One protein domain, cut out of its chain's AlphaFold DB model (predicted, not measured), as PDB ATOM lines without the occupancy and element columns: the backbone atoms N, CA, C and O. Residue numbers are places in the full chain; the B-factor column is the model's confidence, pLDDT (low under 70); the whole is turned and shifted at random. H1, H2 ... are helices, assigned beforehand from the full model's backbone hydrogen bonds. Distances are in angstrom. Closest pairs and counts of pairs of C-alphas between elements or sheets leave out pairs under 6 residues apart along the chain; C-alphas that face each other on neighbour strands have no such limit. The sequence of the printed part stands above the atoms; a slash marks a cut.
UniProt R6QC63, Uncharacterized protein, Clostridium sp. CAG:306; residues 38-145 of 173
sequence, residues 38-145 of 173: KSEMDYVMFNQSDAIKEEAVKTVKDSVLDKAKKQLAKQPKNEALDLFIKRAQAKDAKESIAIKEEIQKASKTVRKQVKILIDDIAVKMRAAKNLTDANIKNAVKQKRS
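This is residues 38 to 145 of the 173 residues of an uncharacterized protein of Clostridium sp. CAG:306 (UniProt R6QC63). Two long helices, H2 and H5, cross as a narrow X, and H5 runs along most of the rod. The short helices H3 and H4 fold back as a hairpin at one end of this pair, and the small H1 packs on H5 near the other end. The printed part has 108 residues with five named helices, H1 to H5 in chain order, and no named strand: all helix. It is loose, with a radius of gyration of the C-alphas of 18.0 A and spans of 59 by 29 by 20 A.

Start at H1, residues 38 to 44, which touches H5, residues 108 to 143, through residues 136 to 143 of H5 alone; the closest C-alphas, Met 41 and Val 140, are 6.2 A apart. Next comes H2, residues 49 to 74; it touches H5 at a shallow tilt of 34 degrees, only just short of steep, opposite ways, closest at the C-alphas of Val 57 and Met 125, 5.3 A. H3, residues 79 to 89, makes a hairpin with H2, closest at the C-alphas of Leu 72 and Leu 81, 6.3 A. H3 also touches H5, at a steep tilt of 41 degrees, with the C-alphas of Ala 80 and Val 110 closest at 5.1 A. H4, residues 93 to 105, forms hairpins with H3, at a shallow tilt of 14 degrees with the C-alphas of Arg 87 and Ser 96 closest at 5.9 A, and with H5, where those of Ile 103 and Arg 111 are closest at 6.0 A. H2, H3, H4 and H5 form an up-and-down bundle, each running against the one before; H2 and H4 are apart. In H1, H2, H3, H4 and H5 every O i to N i+4 pair is within hydrogen-bond range.

Find C-alpha 38 at (178.220, 173.949, 131.412), where H1 begins. H2 runs 38.3 A from C-alpha 49 to C-alpha 74 at (136.929, 184.109, 116.114). H3 spans 15.5 A and H4 18.5 A; H5 runs 52.4 A to C-alpha 143 at (184.108, 180.921, 120.248).

The farthest C-alphas, Ser 107 and Ser 145, are 59.3 A apart. The printed part has no cut, its four links between helices are tight, and no printed residue has a pLDDT under 70.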
ATOM      1  N   LYS A  38     179.037 172.866 130.838       82.12
ATOM      2  CA  LYS A  38     178.220 173.949 131.412       82.12
ATOM      3  C   LYS A  38     179.079 175.151 131.822       82.12
ATOM      4  O   LYS A  38     178.740 176.269 131.465       82.12
ATOM      5  N   SER A  39     180.229 174.917 132.450       85.25
ATOM      6  CA  SER A  39     181.190 175.972 132.806       85.25
ATOM      7  C   SER A  39     181.673 176.779 131.596       85.25
ATOM      8  O   SER A  39     181.827 177.992 131.680       85.25
ATOM      9  N   GLU A  40     181.877 176.120 130.456       83.81
ATOM     10  CA  GLU A  40     182.278 176.770 129.206       83.81
ATOM     11  C   GLU A  40     181.135 177.610 128.619       83.81
ATOM     12  O   GLU A  40     181.348 178.748 128.202       83.81
ATOM     13  N   MET A  41     179.910 177.073 128.623       83.88
ATOM     14  CA  MET A  41     178.712 177.823 128.236       83.88
ATOM     15  C   MET A  41     178.517 179.061 129.098       83.88
ATOM     16  O   MET A  41     178.252 180.131 128.563       83.88
ATOM     17  N   ASP A  42     178.652 178.913 130.408       82.44
ATOM     18  CA  ASP A  42     178.424 179.979 131.371       82.44
ATOM     19  C   ASP A  42     179.513 181.056 131.281       82.44
ATOM     20  O   ASP A  42     179.198 182.243 131.312       82.44
ATOM     21  N   TYR A  43     180.769 180.679 131.028       83.94
ATOM     22  CA  TYR A  43     181.840 181.636 130.743       83.94
ATOM     23  C   TYR A  43     181.580 182.442 129.459       83.94
ATOM     24  O   TYR A  43     181.663 183.668 129.463       83.94
ATOM     25  N   VAL A  44     181.233 181.770 128.356       83.62
ATOM     26  CA  VAL A  44     181.038 182.426 127.049       83.62
ATOM     27  C   VAL A  44     179.743 183.241 126.994       83.62
ATOM     28  O   VAL A  44     179.700 184.276 126.332       83.62
ATOM     29  N   MET A  45     178.693 182.780 127.673       83.00
ATOM     30  CA  MET A  45     177.384 183.437 127.723       83.00
ATOM     31  C   MET A  45     177.203 184.312 128.970       83.00
ATOM     32  O   MET A  45     176.074 184.671 129.285       83.00
ATOM     33  N   PHE A  46     178.275 184.640 129.700       84.88
ATOM     34  CA  PHE A  46     178.236 185.499 130.894       84.88
ATOM     35  C   PHE A  46     177.184 185.079 131.943       84.88
ATOM     36  O   PHE A  46     176.469 185.915 132.491       84.88
ATOM     37  N   ASN A  47     177.059 183.775 132.210       82.75
ATOM     38  CA  ASN A  47     176.048 183.160 133.085       82.75
ATOM     39  C   ASN A  47     174.584 183.392 132.655       82.75
ATOM     40  O   ASN A  47     173.663 183.119 133.420       82.75
ATOM     41  N   GLN A  48     174.337 183.854 131.426       82.38
ATOM     42  CA  GLN A  48     172.989 184.098 130.896       82.38
ATOM     43  C   GLN A  48     172.426 182.905 130.110       82.38
ATOM     44  O   GLN A  48     171.332 182.988 129.559       82.38
ATOM     45  N   SER A  49     173.145 181.779 130.049       79.81
ATOM     46  CA  SER A  49     172.762 180.617 129.237       79.81
ATOM     47  C   SER A  49     171.377 180.060 129.611       79.81
ATOM     48  O   SER A  49     170.582 179.726 128.729       79.81
ATOM     49  N   ASP A  50     171.069 180.003 130.908       83.31
ATOM     50  CA  ASP A  50     169.776 179.554 131.424       83.31
ATOM     51  C   ASP A  50     168.689 180.633 131.238       83.31
ATOM     52  O   ASP A  50     167.586 180.307 130.800       83.31
ATOM     53  N   ALA A  51     169.020 181.918 131.418       85.44
ATOM     54  CA  ALA A  51     168.097 183.032 131.180       85.44
ATOM     55  C   ALA A  51     167.637 183.116 129.710       85.44
ATOM     56  O   ALA A  51     166.446 183.245 129.439       85.44
ATOM     57  N   ILE A  52     168.557 182.949 128.753       84.69
ATOM     58  CA  ILE A  52     168.249 182.940 127.311       84.69
ATOM     59  C   ILE A  52     167.309 181.776 126.961       84.69
ATOM     60  O   ILE A  52     166.390 181.918 126.150       84.69
ATOM     61  N   LYS A  53     167.505 180.604 127.581       86.50
ATOM     62  CA  LYS A  53     166.616 179.447 127.387       86.50
ATOM     63  C   LYS A  53     165.223 179.709 127.948       86.50
ATOM     64  O   LYS A  53     164.239 179.339 127.309       86.50
ATOM     65  N   GLU A  54     165.136 180.306 129.131       87.56
ATOM     66  CA  GLU A  54     163.860 180.667 129.749       87.56
ATOM     67  C   GLU A  54     163.108 181.711 128.925       87.56
ATOM     68  O   GLU A  54     161.909 181.550 128.689       87.56
ATOM     69  N   GLU A  55     163.808 182.723 128.413       87.38
ATOM     70  CA  GLU A  55     163.231 183.739 127.539       87.38
ATOM     71  C   GLU A  55     162.685 183.121 126.249       87.38
ATOM     72  O   GLU A  55     161.520 183.333 125.922       87.38
ATOM     73  N   ALA A  56     163.451 182.257 125.576       84.75
ATOM     74  CA  ALA A  56     162.988 181.571 124.369       84.75
ATOM     75  C   ALA A  56     161.724 180.727 124.618       84.75
ATOM     76  O   ALA A  56     160.785 180.722 123.813       84.75
ATOM     77  N   VAL A  57     161.668 180.026 125.754       88.81
ATOM     78  CA  VAL A  57     160.484 179.261 126.166       88.81
ATOM     79  C   VAL A  57     159.297 180.188 126.436       88.81
ATOM     80  O   VAL A  57     158.175 179.878 126.023       88.81
ATOM     81  N   LYS A  58     159.533 181.332 127.087       89.88
ATOM     82  CA  LYS A  58     158.512 182.344 127.370       89.88
ATOM     83  C   LYS A  58     157.958 182.954 126.083       89.88
ATOM     84  O   LYS A  58     156.745 182.948 125.904       89.88
ATOM     85  N   THR A  59     158.808 183.350 125.137       89.88
ATOM     86  CA  THR A  59     158.389 183.881 123.830       89.88
ATOM     87  C   THR A  59     157.514 182.889 123.065       89.88
ATOM     88  O   THR A  59     156.497 183.270 122.481       89.88
ATOM     89  N   VAL A  60     157.862 181.597 123.081       88.88
ATOM     90  CA  VAL A  60     157.042 180.561 122.435       88.88
ATOM     91  C   VAL A  60     155.712 180.369 123.159       88.88
ATOM     92  O   VAL A  60     154.679 180.275 122.494       88.88
ATOM     93  N   LYS A  61     155.710 180.357 124.498       88.81
ATOM     94  CA  LYS A  61     154.476 180.294 125.294       88.81
ATOM     95  C   LYS A  61     153.552 181.469 124.957       88.81
ATOM     96  O   LYS A  61     152.381 181.244 124.650       88.81
ATOM     97  N   ASP A  62     154.080 182.687 124.953       90.12
ATOM     98  CA  ASP A  62     153.319 183.910 124.693       90.12
ATOM     99  C   ASP A  62     152.780 183.931 123.253       90.12
ATOM    100  O   ASP A  62     151.597 184.186 123.037       90.12
ATOM    101  N   SER A  63     153.588 183.520 122.269       89.94
ATOM    102  CA  SER A  63     153.162 183.389 120.867       89.94
ATOM    103  C   SER A  63     152.011 182.391 120.682       89.94
ATOM    104  O   SER A  63     151.060 182.650 119.936       89.94
ATOM    105  N   VAL A  64     152.069 181.239 121.361       87.94
ATOM    106  CA  VAL A  64     150.992 180.239 121.324       87.94
ATOM    107  C   VAL A  64     149.732 180.782 121.997       87.94
ATOM    108  O   VAL A  64     148.640 180.619 121.448       87.94
ATOM    109  N   LEU A  65     149.866 181.473 123.132       88.88
ATOM    110  CA  LEU A  65     148.731 182.072 123.831       88.88
ATOM    111  C   LEU A  65     148.063 183.177 123.020       88.88
ATOM    112  O   LEU A  65     146.836 183.218 122.951       88.88
ATOM    113  N   ASP A  66     148.832 184.028 122.352       90.44
ATOM    114  CA  ASP A  66     148.279 185.077 121.501       90.44
ATOM    115  C   ASP A  66     147.538 184.504 120.292       90.44
ATOM    116  O   ASP A  66     146.467 184.995 119.924       90.44
ATOM    117  N   LYS A  67     148.049 183.421 119.694       88.19
ATOM    118  CA  LYS A  67     147.329 182.695 118.637       88.19
ATOM    119  C   LYS A  67     146.040 182.065 119.163       88.19
ATOM    120  O   LYS A  67     145.009 182.196 118.505       88.19
ATOM    121  N   ALA A  68     146.077 181.445 120.343       86.19
ATOM    122  CA  ALA A  68     144.900 180.852 120.973       86.19
ATOM    123  C   ALA A  68     143.832 181.913 121.286       86.19
ATOM    124  O   ALA A  68     142.667 181.722 120.945       86.19
ATOM    125  N   LYS A  69     144.220 183.073 121.834       87.94
ATOM    126  CA  LYS A  69     143.314 184.210 122.072       87.94
ATOM    127  C   LYS A  69     142.684 184.721 120.780       87.94
ATOM    128  O   LYS A  69     141.475 184.928 120.725       87.94
ATOM    129  N   LYS A  70     143.480 184.883 119.716       90.81
ATOM    130  CA  LYS A  70     142.974 185.285 118.392       90.81
ATOM    131  C   LYS A  70     141.997 184.258 117.812       90.81
ATOM    132  O   LYS A  70     141.044 184.646 117.143       90.81
ATOM    133  N   GLN A  71     142.217 182.965 118.048       86.50
ATOM    134  CA  GLN A  71     141.290 181.908 117.634       86.50
ATOM    135  C   GLN A  71     140.006 181.907 118.467       86.50
ATOM    136  O   GLN A  71     138.929 181.806 117.888       86.50
ATOM    137  N   LEU A  72     140.097 182.096 119.786       85.06
ATOM    138  CA  LEU A  72     138.928 182.210 120.659       85.06
ATOM    139  C   LEU A  72     138.075 183.434 120.299       85.06
ATOM    140  O   LEU A  72     136.858 183.325 120.233       85.06
ATOM    141  N   ALA A  73     138.694 184.567 119.955       86.31
ATOM    142  CA  ALA A  73     137.972 185.746 119.468       86.31
ATOM    143  C   ALA A  73     137.166 185.467 118.183       86.31
ATOM    144  O   ALA A  73     136.107 186.053 117.976       86.31
ATOM    145  N   LYS A  74     137.642 184.551 117.326       87.75
ATOM    146  CA  LYS A  74     136.929 184.109 116.114       87.75
ATOM    147  C   LYS A  74     135.890 183.019 116.393       87.75
ATOM    148  O   LYS A  74     134.959 182.853 115.612       87.75
ATOM    149  N   GLN A  75     136.060 182.256 117.469       84.25
ATOM    150  CA  GLN A  75     135.182 181.159 117.870       84.25
ATOM    151  C   GLN A  75     134.872 181.249 119.373       84.25
ATOM    152  O   GLN A  75     135.342 180.418 120.150       84.25
ATOM    153  N   PRO A  76     134.051 182.226 119.801       80.44
ATOM    154  CA  PRO A  76     133.823 182.509 121.222       80.44
ATOM    155  C   PRO A  76     133.116 181.372 121.973       80.44
ATOM    156  O   PRO A  76     133.153 181.323 123.194       80.44
ATOM    157  N   LYS A  77     132.492 180.430 121.253       83.69
ATOM    158  CA  LYS A  77     131.841 179.241 121.827       83.69
ATOM    159  C   LYS A  77     132.796 178.057 122.042       83.69
ATOM    160  O   LYS A  77     132.347 176.981 122.424       83.69
ATOM    161  N   ASN A  78     134.093 178.206 121.757       84.81
ATOM    162  CA  ASN A  78     135.060 177.121 121.906       84.81
ATOM    163  C   ASN A  78     135.532 176.991 123.365       84.81
ATOM    164  O   ASN A  78     136.550 177.552 123.770       84.81
ATOM    165  N   GLU A  79     134.782 176.206 124.136       83.56
ATOM    166  CA  GLU A  79     135.024 175.929 125.558       83.56
ATOM    167  C   GLU A  79     136.416 175.319 125.828       83.56
ATOM    168  O   GLU A  79     137.047 175.614 126.842       83.56
ATOM    169  N   ALA A  80     136.954 174.519 124.899       83.19
ATOM    170  CA  ALA A  80     138.281 173.919 125.046       83.19
ATOM    171  C   ALA A  80     139.415 174.954 124.941       83.19
ATOM    172  O   ALA A  80     140.388 174.881 125.693       83.19
ATOM    173  N   LEU A  81     139.296 175.925 124.030       84.88
ATOM    174  CA  LEU A  81     140.267 177.017 123.901       84.88
ATOM    175  C   LEU A  81     140.226 177.957 125.111       84.88
ATOM    176  O   LEU A  81     141.283 178.363 125.593       84.88
ATOM    177  N   ASP A  82     139.034 178.263 125.622       87.19
ATOM    178  CA  ASP A  82     138.866 179.117 126.802       87.19
ATOM    179  C   ASP A  82     139.499 178.490 128.056       87.19
ATOM    180  O   ASP A  82     140.361 179.098 128.697       87.19
ATOM    181  N   LEU A  83     139.175 177.222 128.347       85.44
ATOM    182  CA  LEU A  83     139.759 176.484 129.474       85.44
ATOM    183  C   LEU A  83     141.282 176.323 129.346       85.44
ATOM    184  O   LEU A  83     142.004 176.372 130.345       85.44
ATOM    185  N   PHE A  84     141.793 176.156 128.122       87.19
ATOM    186  CA  PHE A  84     143.231 176.111 127.864       87.19
ATOM    187  C   PHE A  84     143.920 177.446 128.186       87.19
ATOM    188  O   PHE A  84     144.928 177.453 128.896       87.19
ATOM    189  N   ILE A  85     143.377 178.572 127.706       87.12
ATOM    190  CA  ILE A  85     143.945 179.909 127.942       87.12
ATOM    191  C   ILE A  85     143.924 180.238 129.434       87.12
ATOM    192  O   ILE A  85     144.968 180.600 129.981       87.12
ATOM    193  N   LYS A  86     142.785 180.032 130.110       86.81
ATOM    194  CA  LYS A  86     142.656 180.232 131.562       86.81
ATOM    195  C   LYS A  86     143.714 179.437 132.317       86.81
ATOM    196  O   LYS A  86     144.437 179.987 133.143       86.81
ATOM    197  N   ARG A  87     143.886 178.156 131.975       84.56
ATOM    198  CA  ARG A  87     144.887 177.298 132.621       84.56
ATOM    199  C   ARG A  87     146.321 177.766 132.384       84.56
ATOM    200  O   ARG A  87     147.153 177.644 133.278       84.56
ATOM    201  N   ALA A  88     146.632 178.255 131.190       83.25
ATOM    202  CA  ALA A  88     147.977 178.707 130.845       83.25
ATOM    203  C   ALA A  88     148.337 180.082 131.443       83.25
ATOM    204  O   ALA A  88     149.528 180.392 131.582       83.25
ATOM    205  N   GLN A  89     147.319 180.881 131.780       85.12
ATOM    206  CA  GLN A  89     147.428 182.207 132.392       85.12
ATOM    207  C   GLN A  89     147.223 182.223 133.911       85.12
ATOM    208  O   GLN A  89     147.458 183.268 134.514       85.12
ATOM    209  N   ALA A  90     146.810 181.104 134.512       84.44
ATOM    210  CA  ALA A  90     146.664 180.967 135.958       84.44
ATOM    211  C   ALA A  90     147.944 181.432 136.663       84.44
ATOM    212  O   ALA A  90     149.036 180.931 136.369       84.44
ATOM    213  N   LYS A  91     147.805 182.413 137.556       77.56
ATOM    214  CA  LYS A  91     148.939 183.028 138.258       77.56
ATOM    215  C   LYS A  91     149.285 182.247 139.517       77.56
ATOM    216  O   LYS A  91     150.459 182.121 139.851       77.56
ATOM    217  N   ASP A  92     148.266 181.650 140.135       82.69
ATOM    218  CA  ASP A  92     148.381 180.968 141.417       82.69
ATOM    219  C   ASP A  92     148.033 179.478 141.338       82.69
ATOM    220  O   ASP A  92     147.224 179.018 140.525       82.69
ATOM    221  N   ALA A  93     148.611 178.698 142.256       80.00
ATOM    222  CA  ALA A  93     148.347 177.263 142.361       80.00
ATOM    223  C   ALA A  93     146.856 176.959 142.604       80.00
ATOM    224  O   ALA A  93     146.335 175.986 142.062       80.00
ATOM    225  N   LYS A  94     146.158 177.815 143.364       83.06
ATOM    226  CA  LYS A  94     144.720 177.680 143.649       83.06
ATOM    227  C   LYS A  94     143.865 177.854 142.391       83.06
ATOM    228  O   LYS A  94     142.990 177.030 142.140       83.06
ATOM    229  N   GLU A  95     144.165 178.857 141.566       81.31
ATOM    230  CA  GLU A  95     143.493 179.069 140.275       81.31
ATOM    231  C   GLU A  95     143.740 177.893 139.326       81.31
ATOM    232  O   GLU A  95     142.819 177.381 138.693       81.31
ATOM    233  N   SER A  96     144.980 177.399 139.273       78.00
ATOM    234  CA  SER A  96     145.343 176.251 138.438       78.00
ATOM    235  C   SER A  96     144.578 174.977 138.821       78.00
ATOM    236  O   SER A  96     144.204 174.191 137.947       78.00
ATOM    237  N   ILE A  97     144.335 174.763 140.120       83.31
ATOM    238  CA  ILE A  97     143.549 173.630 140.633       83.31
ATOM    239  C   ILE A  97     142.071 173.797 140.275       83.31
ATOM    240  O   ILE A  97     141.493 172.872 139.708       83.31
ATOM    241  N   ALA A  98     141.491 174.978 140.497       85.31
ATOM    242  CA  ALA A  98     140.099 175.255 140.141       85.31
ATOM    243  C   ALA A  98     139.835 175.027 138.639       85.31
ATOM    244  O   ALA A  98     138.906 174.317 138.264       85.31
ATOM    245  N   ILE A  99     140.720 175.515 137.765       86.50
ATOM    246  CA  ILE A  99     140.580 175.333 136.311       86.50
ATOM    247  C   ILE A  99     140.796 173.864 135.906       86.50
ATOM    248  O   ILE A  99     140.164 173.361 134.976       86.50
ATOM    249  N   LYS A 100     141.675 173.125 136.600       85.12
ATOM    250  CA  LYS A 100     141.801 171.668 136.401       85.12
ATOM    251  C   LYS A 100     140.501 170.945 136.738       85.12
ATOM    252  O   LYS A 100     140.137 170.030 136.000       85.12
ATOM    253  N   GLU A 101     139.826 171.334 137.813       87.06
ATOM    254  CA  GLU A 101     138.526 170.779 138.187       87.06
ATOM    255  C   GLU A 101     137.438 171.139 137.169       87.06
ATOM    256  O   GLU A 101     136.653 170.268 136.803       87.06
ATOM    257  N   GLU A 102     137.427 172.364 136.638       84.25
ATOM    258  CA  GLU A 102     136.528 172.762 135.541       84.25
ATOM    259  C   GLU A 102     136.743 171.895 134.294       84.25
ATOM    260  O   GLU A 102     135.795 171.324 133.751       84.25
ATOM    261  N   ILE A 103     138.001 171.674 133.896       83.50
ATOM    262  CA  ILE A 103     138.339 170.751 132.804       83.50
ATOM    263  C   ILE A 103     137.847 169.331 133.131       83.50
ATOM    264  O   ILE A 103     137.293 168.654 132.268       83.50
ATOM    265  N   GLN A 104     137.999 168.865 134.374       84.81
ATOM    266  CA  GLN A 104     137.503 167.558 134.823       84.81
ATOM    267  C   GLN A 104     135.983 167.468 134.992       84.81
ATOM    268  O   GLN A 104     135.476 166.365 135.195       84.81
ATOM    269  N   LYS A 105     135.243 168.570 134.901       86.75
ATOM    270  CA  LYS A 105     133.774 168.586 134.858       86.75
ATOM    271  C   LYS A 105     133.256 168.722 133.422       86.75
ATOM    272  O   LYS A 105     132.183 168.210 133.128       86.75
ATOM    273  N   ALA A 106     134.054 169.277 132.506       86.62
ATOM    274  CA  ALA A 106     133.716 169.407 131.087       86.62
ATOM    275  C   ALA A 106     133.500 168.056 130.372       86.62
ATOM    276  O   ALA A 106     133.879 166.984 130.865       86.62
ATOM    277  N   SER A 107     132.924 168.102 129.166       86.69
ATOM    278  CA  SER A 107     132.671 166.910 128.343       86.69
ATOM    279  C   SER A 107     133.961 166.155 127.975       86.69
ATOM    280  O   SER A 107     135.050 166.733 127.889       86.69
ATOM    281  N   LYS A 108     133.860 164.841 127.712       87.31
ATOM    282  CA  LYS A 108     135.021 164.009 127.317       87.31
ATOM    283  C   LYS A 108     135.748 164.571 126.084       87.31
ATOM    284  O   LYS A 108     136.976 164.519 126.022       87.31
ATOM    285  N   THR A 109     135.004 165.134 125.134       86.50
ATOM    286  CA  THR A 109     135.543 165.751 123.914       86.50
ATOM    287  C   THR A 109     136.345 167.013 124.229       86.50
ATOM    288  O   THR A 109     137.479 167.136 123.764       86.50
ATOM    289  N   VAL A 110     135.814 167.897 125.082       85.00
ATOM    290  CA  VAL A 110     136.501 169.123 125.528       85.00
ATOM    291  C   VAL A 110     137.775 168.780 126.300       85.00
ATOM    292  O   VAL A 110     138.838 169.311 125.989       85.00
ATOM    293  N   ARG A 111     137.733 167.803 127.216       86.19
ATOM    294  CA  ARG A 111     138.936 167.325 127.928       86.19
ATOM    295  C   ARG A 111     140.030 166.842 126.990       86.19
ATOM    296  O   ARG A 111     141.200 167.161 127.192       86.19
ATOM    297  N   LYS A 112     139.658 166.059 125.973       88.38
ATOM    298  CA  LYS A 112     140.606 165.533 124.987       88.38
ATOM    299  C   LYS A 112     141.243 166.668 124.185       88.38
ATOM    300  O   LYS A 112     142.456 166.664 124.015       88.38
ATOM    301  N   GLN A 113     140.453 167.649 123.752       86.38
ATOM    302  CA  GLN A 113     140.959 168.818 123.028       86.38
ATOM    303  C   GLN A 113     141.881 169.685 123.892       86.38
ATOM    304  O   GLN A 113     142.982 170.010 123.457       86.38
ATOM    305  N   VAL A 114     141.497 169.981 125.139       88.00
ATOM    306  CA  VAL A 114     142.352 170.714 126.089       88.00
ATOM    307  C   VAL A 114     143.673 169.976 126.311       88.00
ATOM    308  O   VAL A 114     144.732 170.598 126.303       88.00
ATOM    309  N   LYS A 115     143.638 168.646 126.466       87.81
ATOM    310  CA  LYS A 115     144.853 167.837 126.610       87.81
ATOM    311  C   LYS A 115     145.762 167.950 125.383       87.81
ATOM    312  O   LYS A 115     146.949 168.190 125.554       87.81
ATOM    313  N   ILE A 116     145.210 167.846 124.172       90.44
ATOM    314  CA  ILE A 116     145.977 167.996 122.923       90.44
ATOM    315  C   ILE A 116     146.660 169.369 122.858       90.44
ATOM    316  O   ILE A 116     147.831 169.444 122.508       90.44
ATOM    317  N   LEU A 117     145.963 170.445 123.238       87.81
ATOM    318  CA  LEU A 117     146.536 171.797 123.263       87.81
ATOM    319  C   LEU A 117     147.675 171.930 124.288       87.81
ATOM    320  O   LEU A 117     148.691 172.566 124.005       87.81
ATOM    321  N   ILE A 118     147.527 171.311 125.464       88.50
ATOM    322  CA  ILE A 118     148.573 171.267 126.499       88.50
ATOM    323  C   ILE A 118     149.792 170.472 126.019       88.50
ATOM    324  O   ILE A 118     150.929 170.900 126.226       88.50
ATOM    325  N   ASP A 119     149.571 169.329 125.377       89.62
ATOM    326  CA  ASP A 119     150.656 168.499 124.861       89.62
ATOM    327  C   ASP A 119     151.386 169.222 123.709       89.62
ATOM    328  O   ASP A 119     152.616 169.260 123.696       89.62
ATOM    329  N   ASP A 120     150.662 169.893 122.805       88.38
ATOM    330  CA  ASP A 120     151.238 170.675 121.698       88.38
ATOM    331  C   ASP A 120     152.109 171.847 122.189       88.38
ATOM    332  O   ASP A 120     153.246 172.013 121.734       88.38
ATOM    333  N   ILE A 121     151.636 172.638 123.164       88.44
ATOM    334  CA  ILE A 121     152.458 173.720 123.730       88.44
ATOM    335  C   ILE A 121     153.685 173.161 124.462       88.44
ATOM    336  O   ILE A 121     154.776 173.714 124.321       88.44
ATOM    337  N   ALA A 122     153.556 172.034 125.172       88.00
ATOM    338  CA  ALA A 122     154.685 171.392 125.841       88.00
ATOM    339  C   ALA A 122     155.746 170.911 124.838       88.00
ATOM    340  O   ALA A 122     156.943 171.096 125.074       88.00
ATOM    341  N   VAL A 123     155.328 170.343 123.702       91.75
ATOM    342  CA  VAL A 123     156.230 169.947 122.608       91.75
ATOM    343  C   VAL A 123     156.946 171.169 122.033       91.75
ATOM    344  O   VAL A 123     158.172 171.151 121.914       91.75
ATOM    345  N   LYS A 124     156.223 172.258 121.747       88.19
ATOM    346  CA  LYS A 124     156.808 173.500 121.214       88.19
ATOM    347  C   LYS A 124     157.789 174.154 122.183       88.19
ATOM    348  O   LYS A 124     158.865 174.570 121.765       88.19
ATOM    349  N   MET A 125     157.470 174.191 123.476       89.56
ATOM    350  CA  MET A 125     158.373 174.704 124.513       89.56
ATOM    351  C   MET A 125     159.639 173.843 124.642       89.56
ATOM    352  O   MET A 125     160.740 174.383 124.740       89.56
ATOM    353  N   ARG A 126     159.518 172.506 124.589       89.62
ATOM    354  CA  ARG A 126     160.688 171.606 124.568       89.62
ATOM    355  C   ARG A 126     161.540 171.818 123.323       89.62
ATOM    356  O   ARG A 126     162.760 171.889 123.439       89.62
ATOM    357  N   ALA A 127     160.915 171.948 122.155       89.19
ATOM    358  CA  ALA A 127     161.619 172.227 120.910       89.19
ATOM    359  C   ALA A 127     162.377 173.559 120.990       89.19
ATOM    360  O   ALA A 127     163.560 173.598 120.671       89.19
ATOM    361  N   ALA A 128     161.745 174.617 121.508       87.38
ATOM    362  CA  ALA A 128     162.380 175.917 121.720       87.38
ATOM    363  C   ALA A 128     163.600 175.817 122.645       87.38
ATOM    364  O   ALA A 128     164.672 176.319 122.311       87.38
ATOM    365  N   LYS A 129     163.466 175.103 123.769       89.81
ATOM    366  CA  LYS A 129     164.575 174.860 124.699       89.81
ATOM    367  C   LYS A 129     165.720 174.101 124.025       89.81
ATOM    368  O   LYS A 129     166.869 174.510 124.158       89.81
ATOM    369  N   ASN A 130     165.417 173.033 123.287       89.56
ATOM    370  CA  ASN A 130     166.423 172.205 122.620       89.56
ATOM    371  C   ASN A 130     167.137 172.958 121.489       89.56
ATOM    372  O   ASN A 130     168.355 172.868 121.374       89.56
ATOM    373  N   LEU A 131     166.400 173.728 120.684       89.31
ATOM    374  CA  LEU A 131     166.969 174.566 119.626       89.31
ATOM    375  C   LEU A 131     167.856 175.666 120.208       89.31
ATOM    376  O   LEU A 131     168.959 175.891 119.720       89.31
ATOM    377  N   THR A 132     167.409 176.313 121.283       89.00
ATOM    378  CA  THR A 132     168.190 177.356 121.959       89.00
ATOM    379  C   THR A 132     169.452 176.772 122.589       89.00
ATOM    380  O   THR A 132     170.531 177.333 122.425       89.00
ATOM    381  N   ASP A 133     169.360 175.607 123.238       87.81
ATOM    382  CA  ASP A 133     170.523 174.892 123.774       87.81
ATOM    383  C   ASP A 133     171.523 174.504 122.674       87.81
ATOM    384  O   ASP A 133     172.724 174.715 122.830       87.81
ATOM    385  N   ALA A 134     171.038 174.002 121.534       88.25
ATOM    386  CA  ALA A 134     171.879 173.680 120.383       88.25
ATOM    387  C   ALA A 134     172.562 174.929 119.801       88.25
ATOM    388  O   ALA A 134     173.763 174.902 119.533       88.25
ATOM    389  N   ASN A 135     171.830 176.037 119.664       88.50
ATOM    390  CA  ASN A 135     172.368 177.306 119.177       88.50
ATOM    391  C   ASN A 135     173.432 177.869 120.124       88.50
ATOM    392  O   ASN A 135     174.502 178.266 119.666       88.50
ATOM    393  N   ILE A 136     173.183 177.834 121.438       88.00
ATOM    394  CA  ILE A 136     174.161 178.238 122.453       88.00
ATOM    395  C   ILE A 136     175.415 177.368 122.349       88.00
ATOM    396  O   ILE A 136     176.520 177.897 122.247       88.00
ATOM    397  N   LYS A 137     175.271 176.039 122.295       89.06
ATOM    398  CA  LYS A 137     176.408 175.118 122.144       89.06
ATOM    399  C   LYS A 137     177.197 175.376 120.862       89.06
ATOM    400  O   LYS A 137     178.425 175.343 120.891       89.06
ATOM    401  N   ASN A 138     176.524 175.656 119.749       88.06
ATOM    402  CA  ASN A 138     177.185 175.987 118.490       88.06
ATOM    403  C   ASN A 138     177.950 177.312 118.577       88.06
ATOM    404  O   ASN A 138     179.104 177.368 118.154       88.06
ATOM    405  N   ALA A 139     177.356 178.343 119.181       86.81
ATOM    406  CA  ALA A 139     178.027 179.617 119.415       86.81
ATOM    407  C   ALA A 139     179.271 179.443 120.304       86.81
ATOM    408  O   ALA A 139     180.338 179.961 119.980       86.81
ATOM    409  N   VAL A 140     179.180 178.638 121.368       87.88
ATOM    410  CA  VAL A 140     180.327 178.314 122.233       87.88
ATOM    411  C   VAL A 140     181.427 177.600 121.447       87.88
ATOM    412  O   VAL A 140     182.579 178.032 121.476       87.88
ATOM    413  N   LYS A 141     181.085 176.577 120.652       87.81
ATOM    414  CA  LYS A 141     182.051 175.880 119.781       87.81
ATOM    415  C   LYS A 141     182.747 176.828 118.800       87.81
ATOM    416  O   LYS A 141     183.946 176.691 118.572       87.81
ATOM    417  N   GLN A 142     182.025 177.800 118.245       85.06
ATOM    418  CA  GLN A 142     182.595 178.828 117.366       85.06
ATOM    419  C   GLN A 142     183.498 179.824 118.106       85.06
ATOM    420  O   GLN A 142     184.409 180.383 117.495       85.06
ATOM    421  N   LYS A 143     183.280 180.045 119.406       86.62
ATOM    422  CA  LYS A 143     184.108 180.921 120.248       86.62
ATOM    423  C   LYS A 143     185.346 180.231 120.823       86.62
ATOM    424  O   LYS A 143     186.275 180.929 121.219       86.62
ATOM    425  N   ARG A 144     185.406 178.891 120.823       86.19
ATOM    426  CA  ARG A 144     186.609 178.138 121.225       86.19
ATOM    427  C   ARG A 144     187.835 178.641 120.481       86.19
ATOM    428  O   ARG A 144     187.771 178.832 119.266       86.19
ATOM    429  N   SER A 145     188.949 178.783 121.190       85.88
ATOM    430  CA  SER A 145     190.215 179.173 120.575       85.88
ATOM    431  C   SER A 145     190.625 178.173 119.493       85.88
ATOM    432  O   SER A 145     190.634 176.969 119.727       85.88
TER     433      SER A 145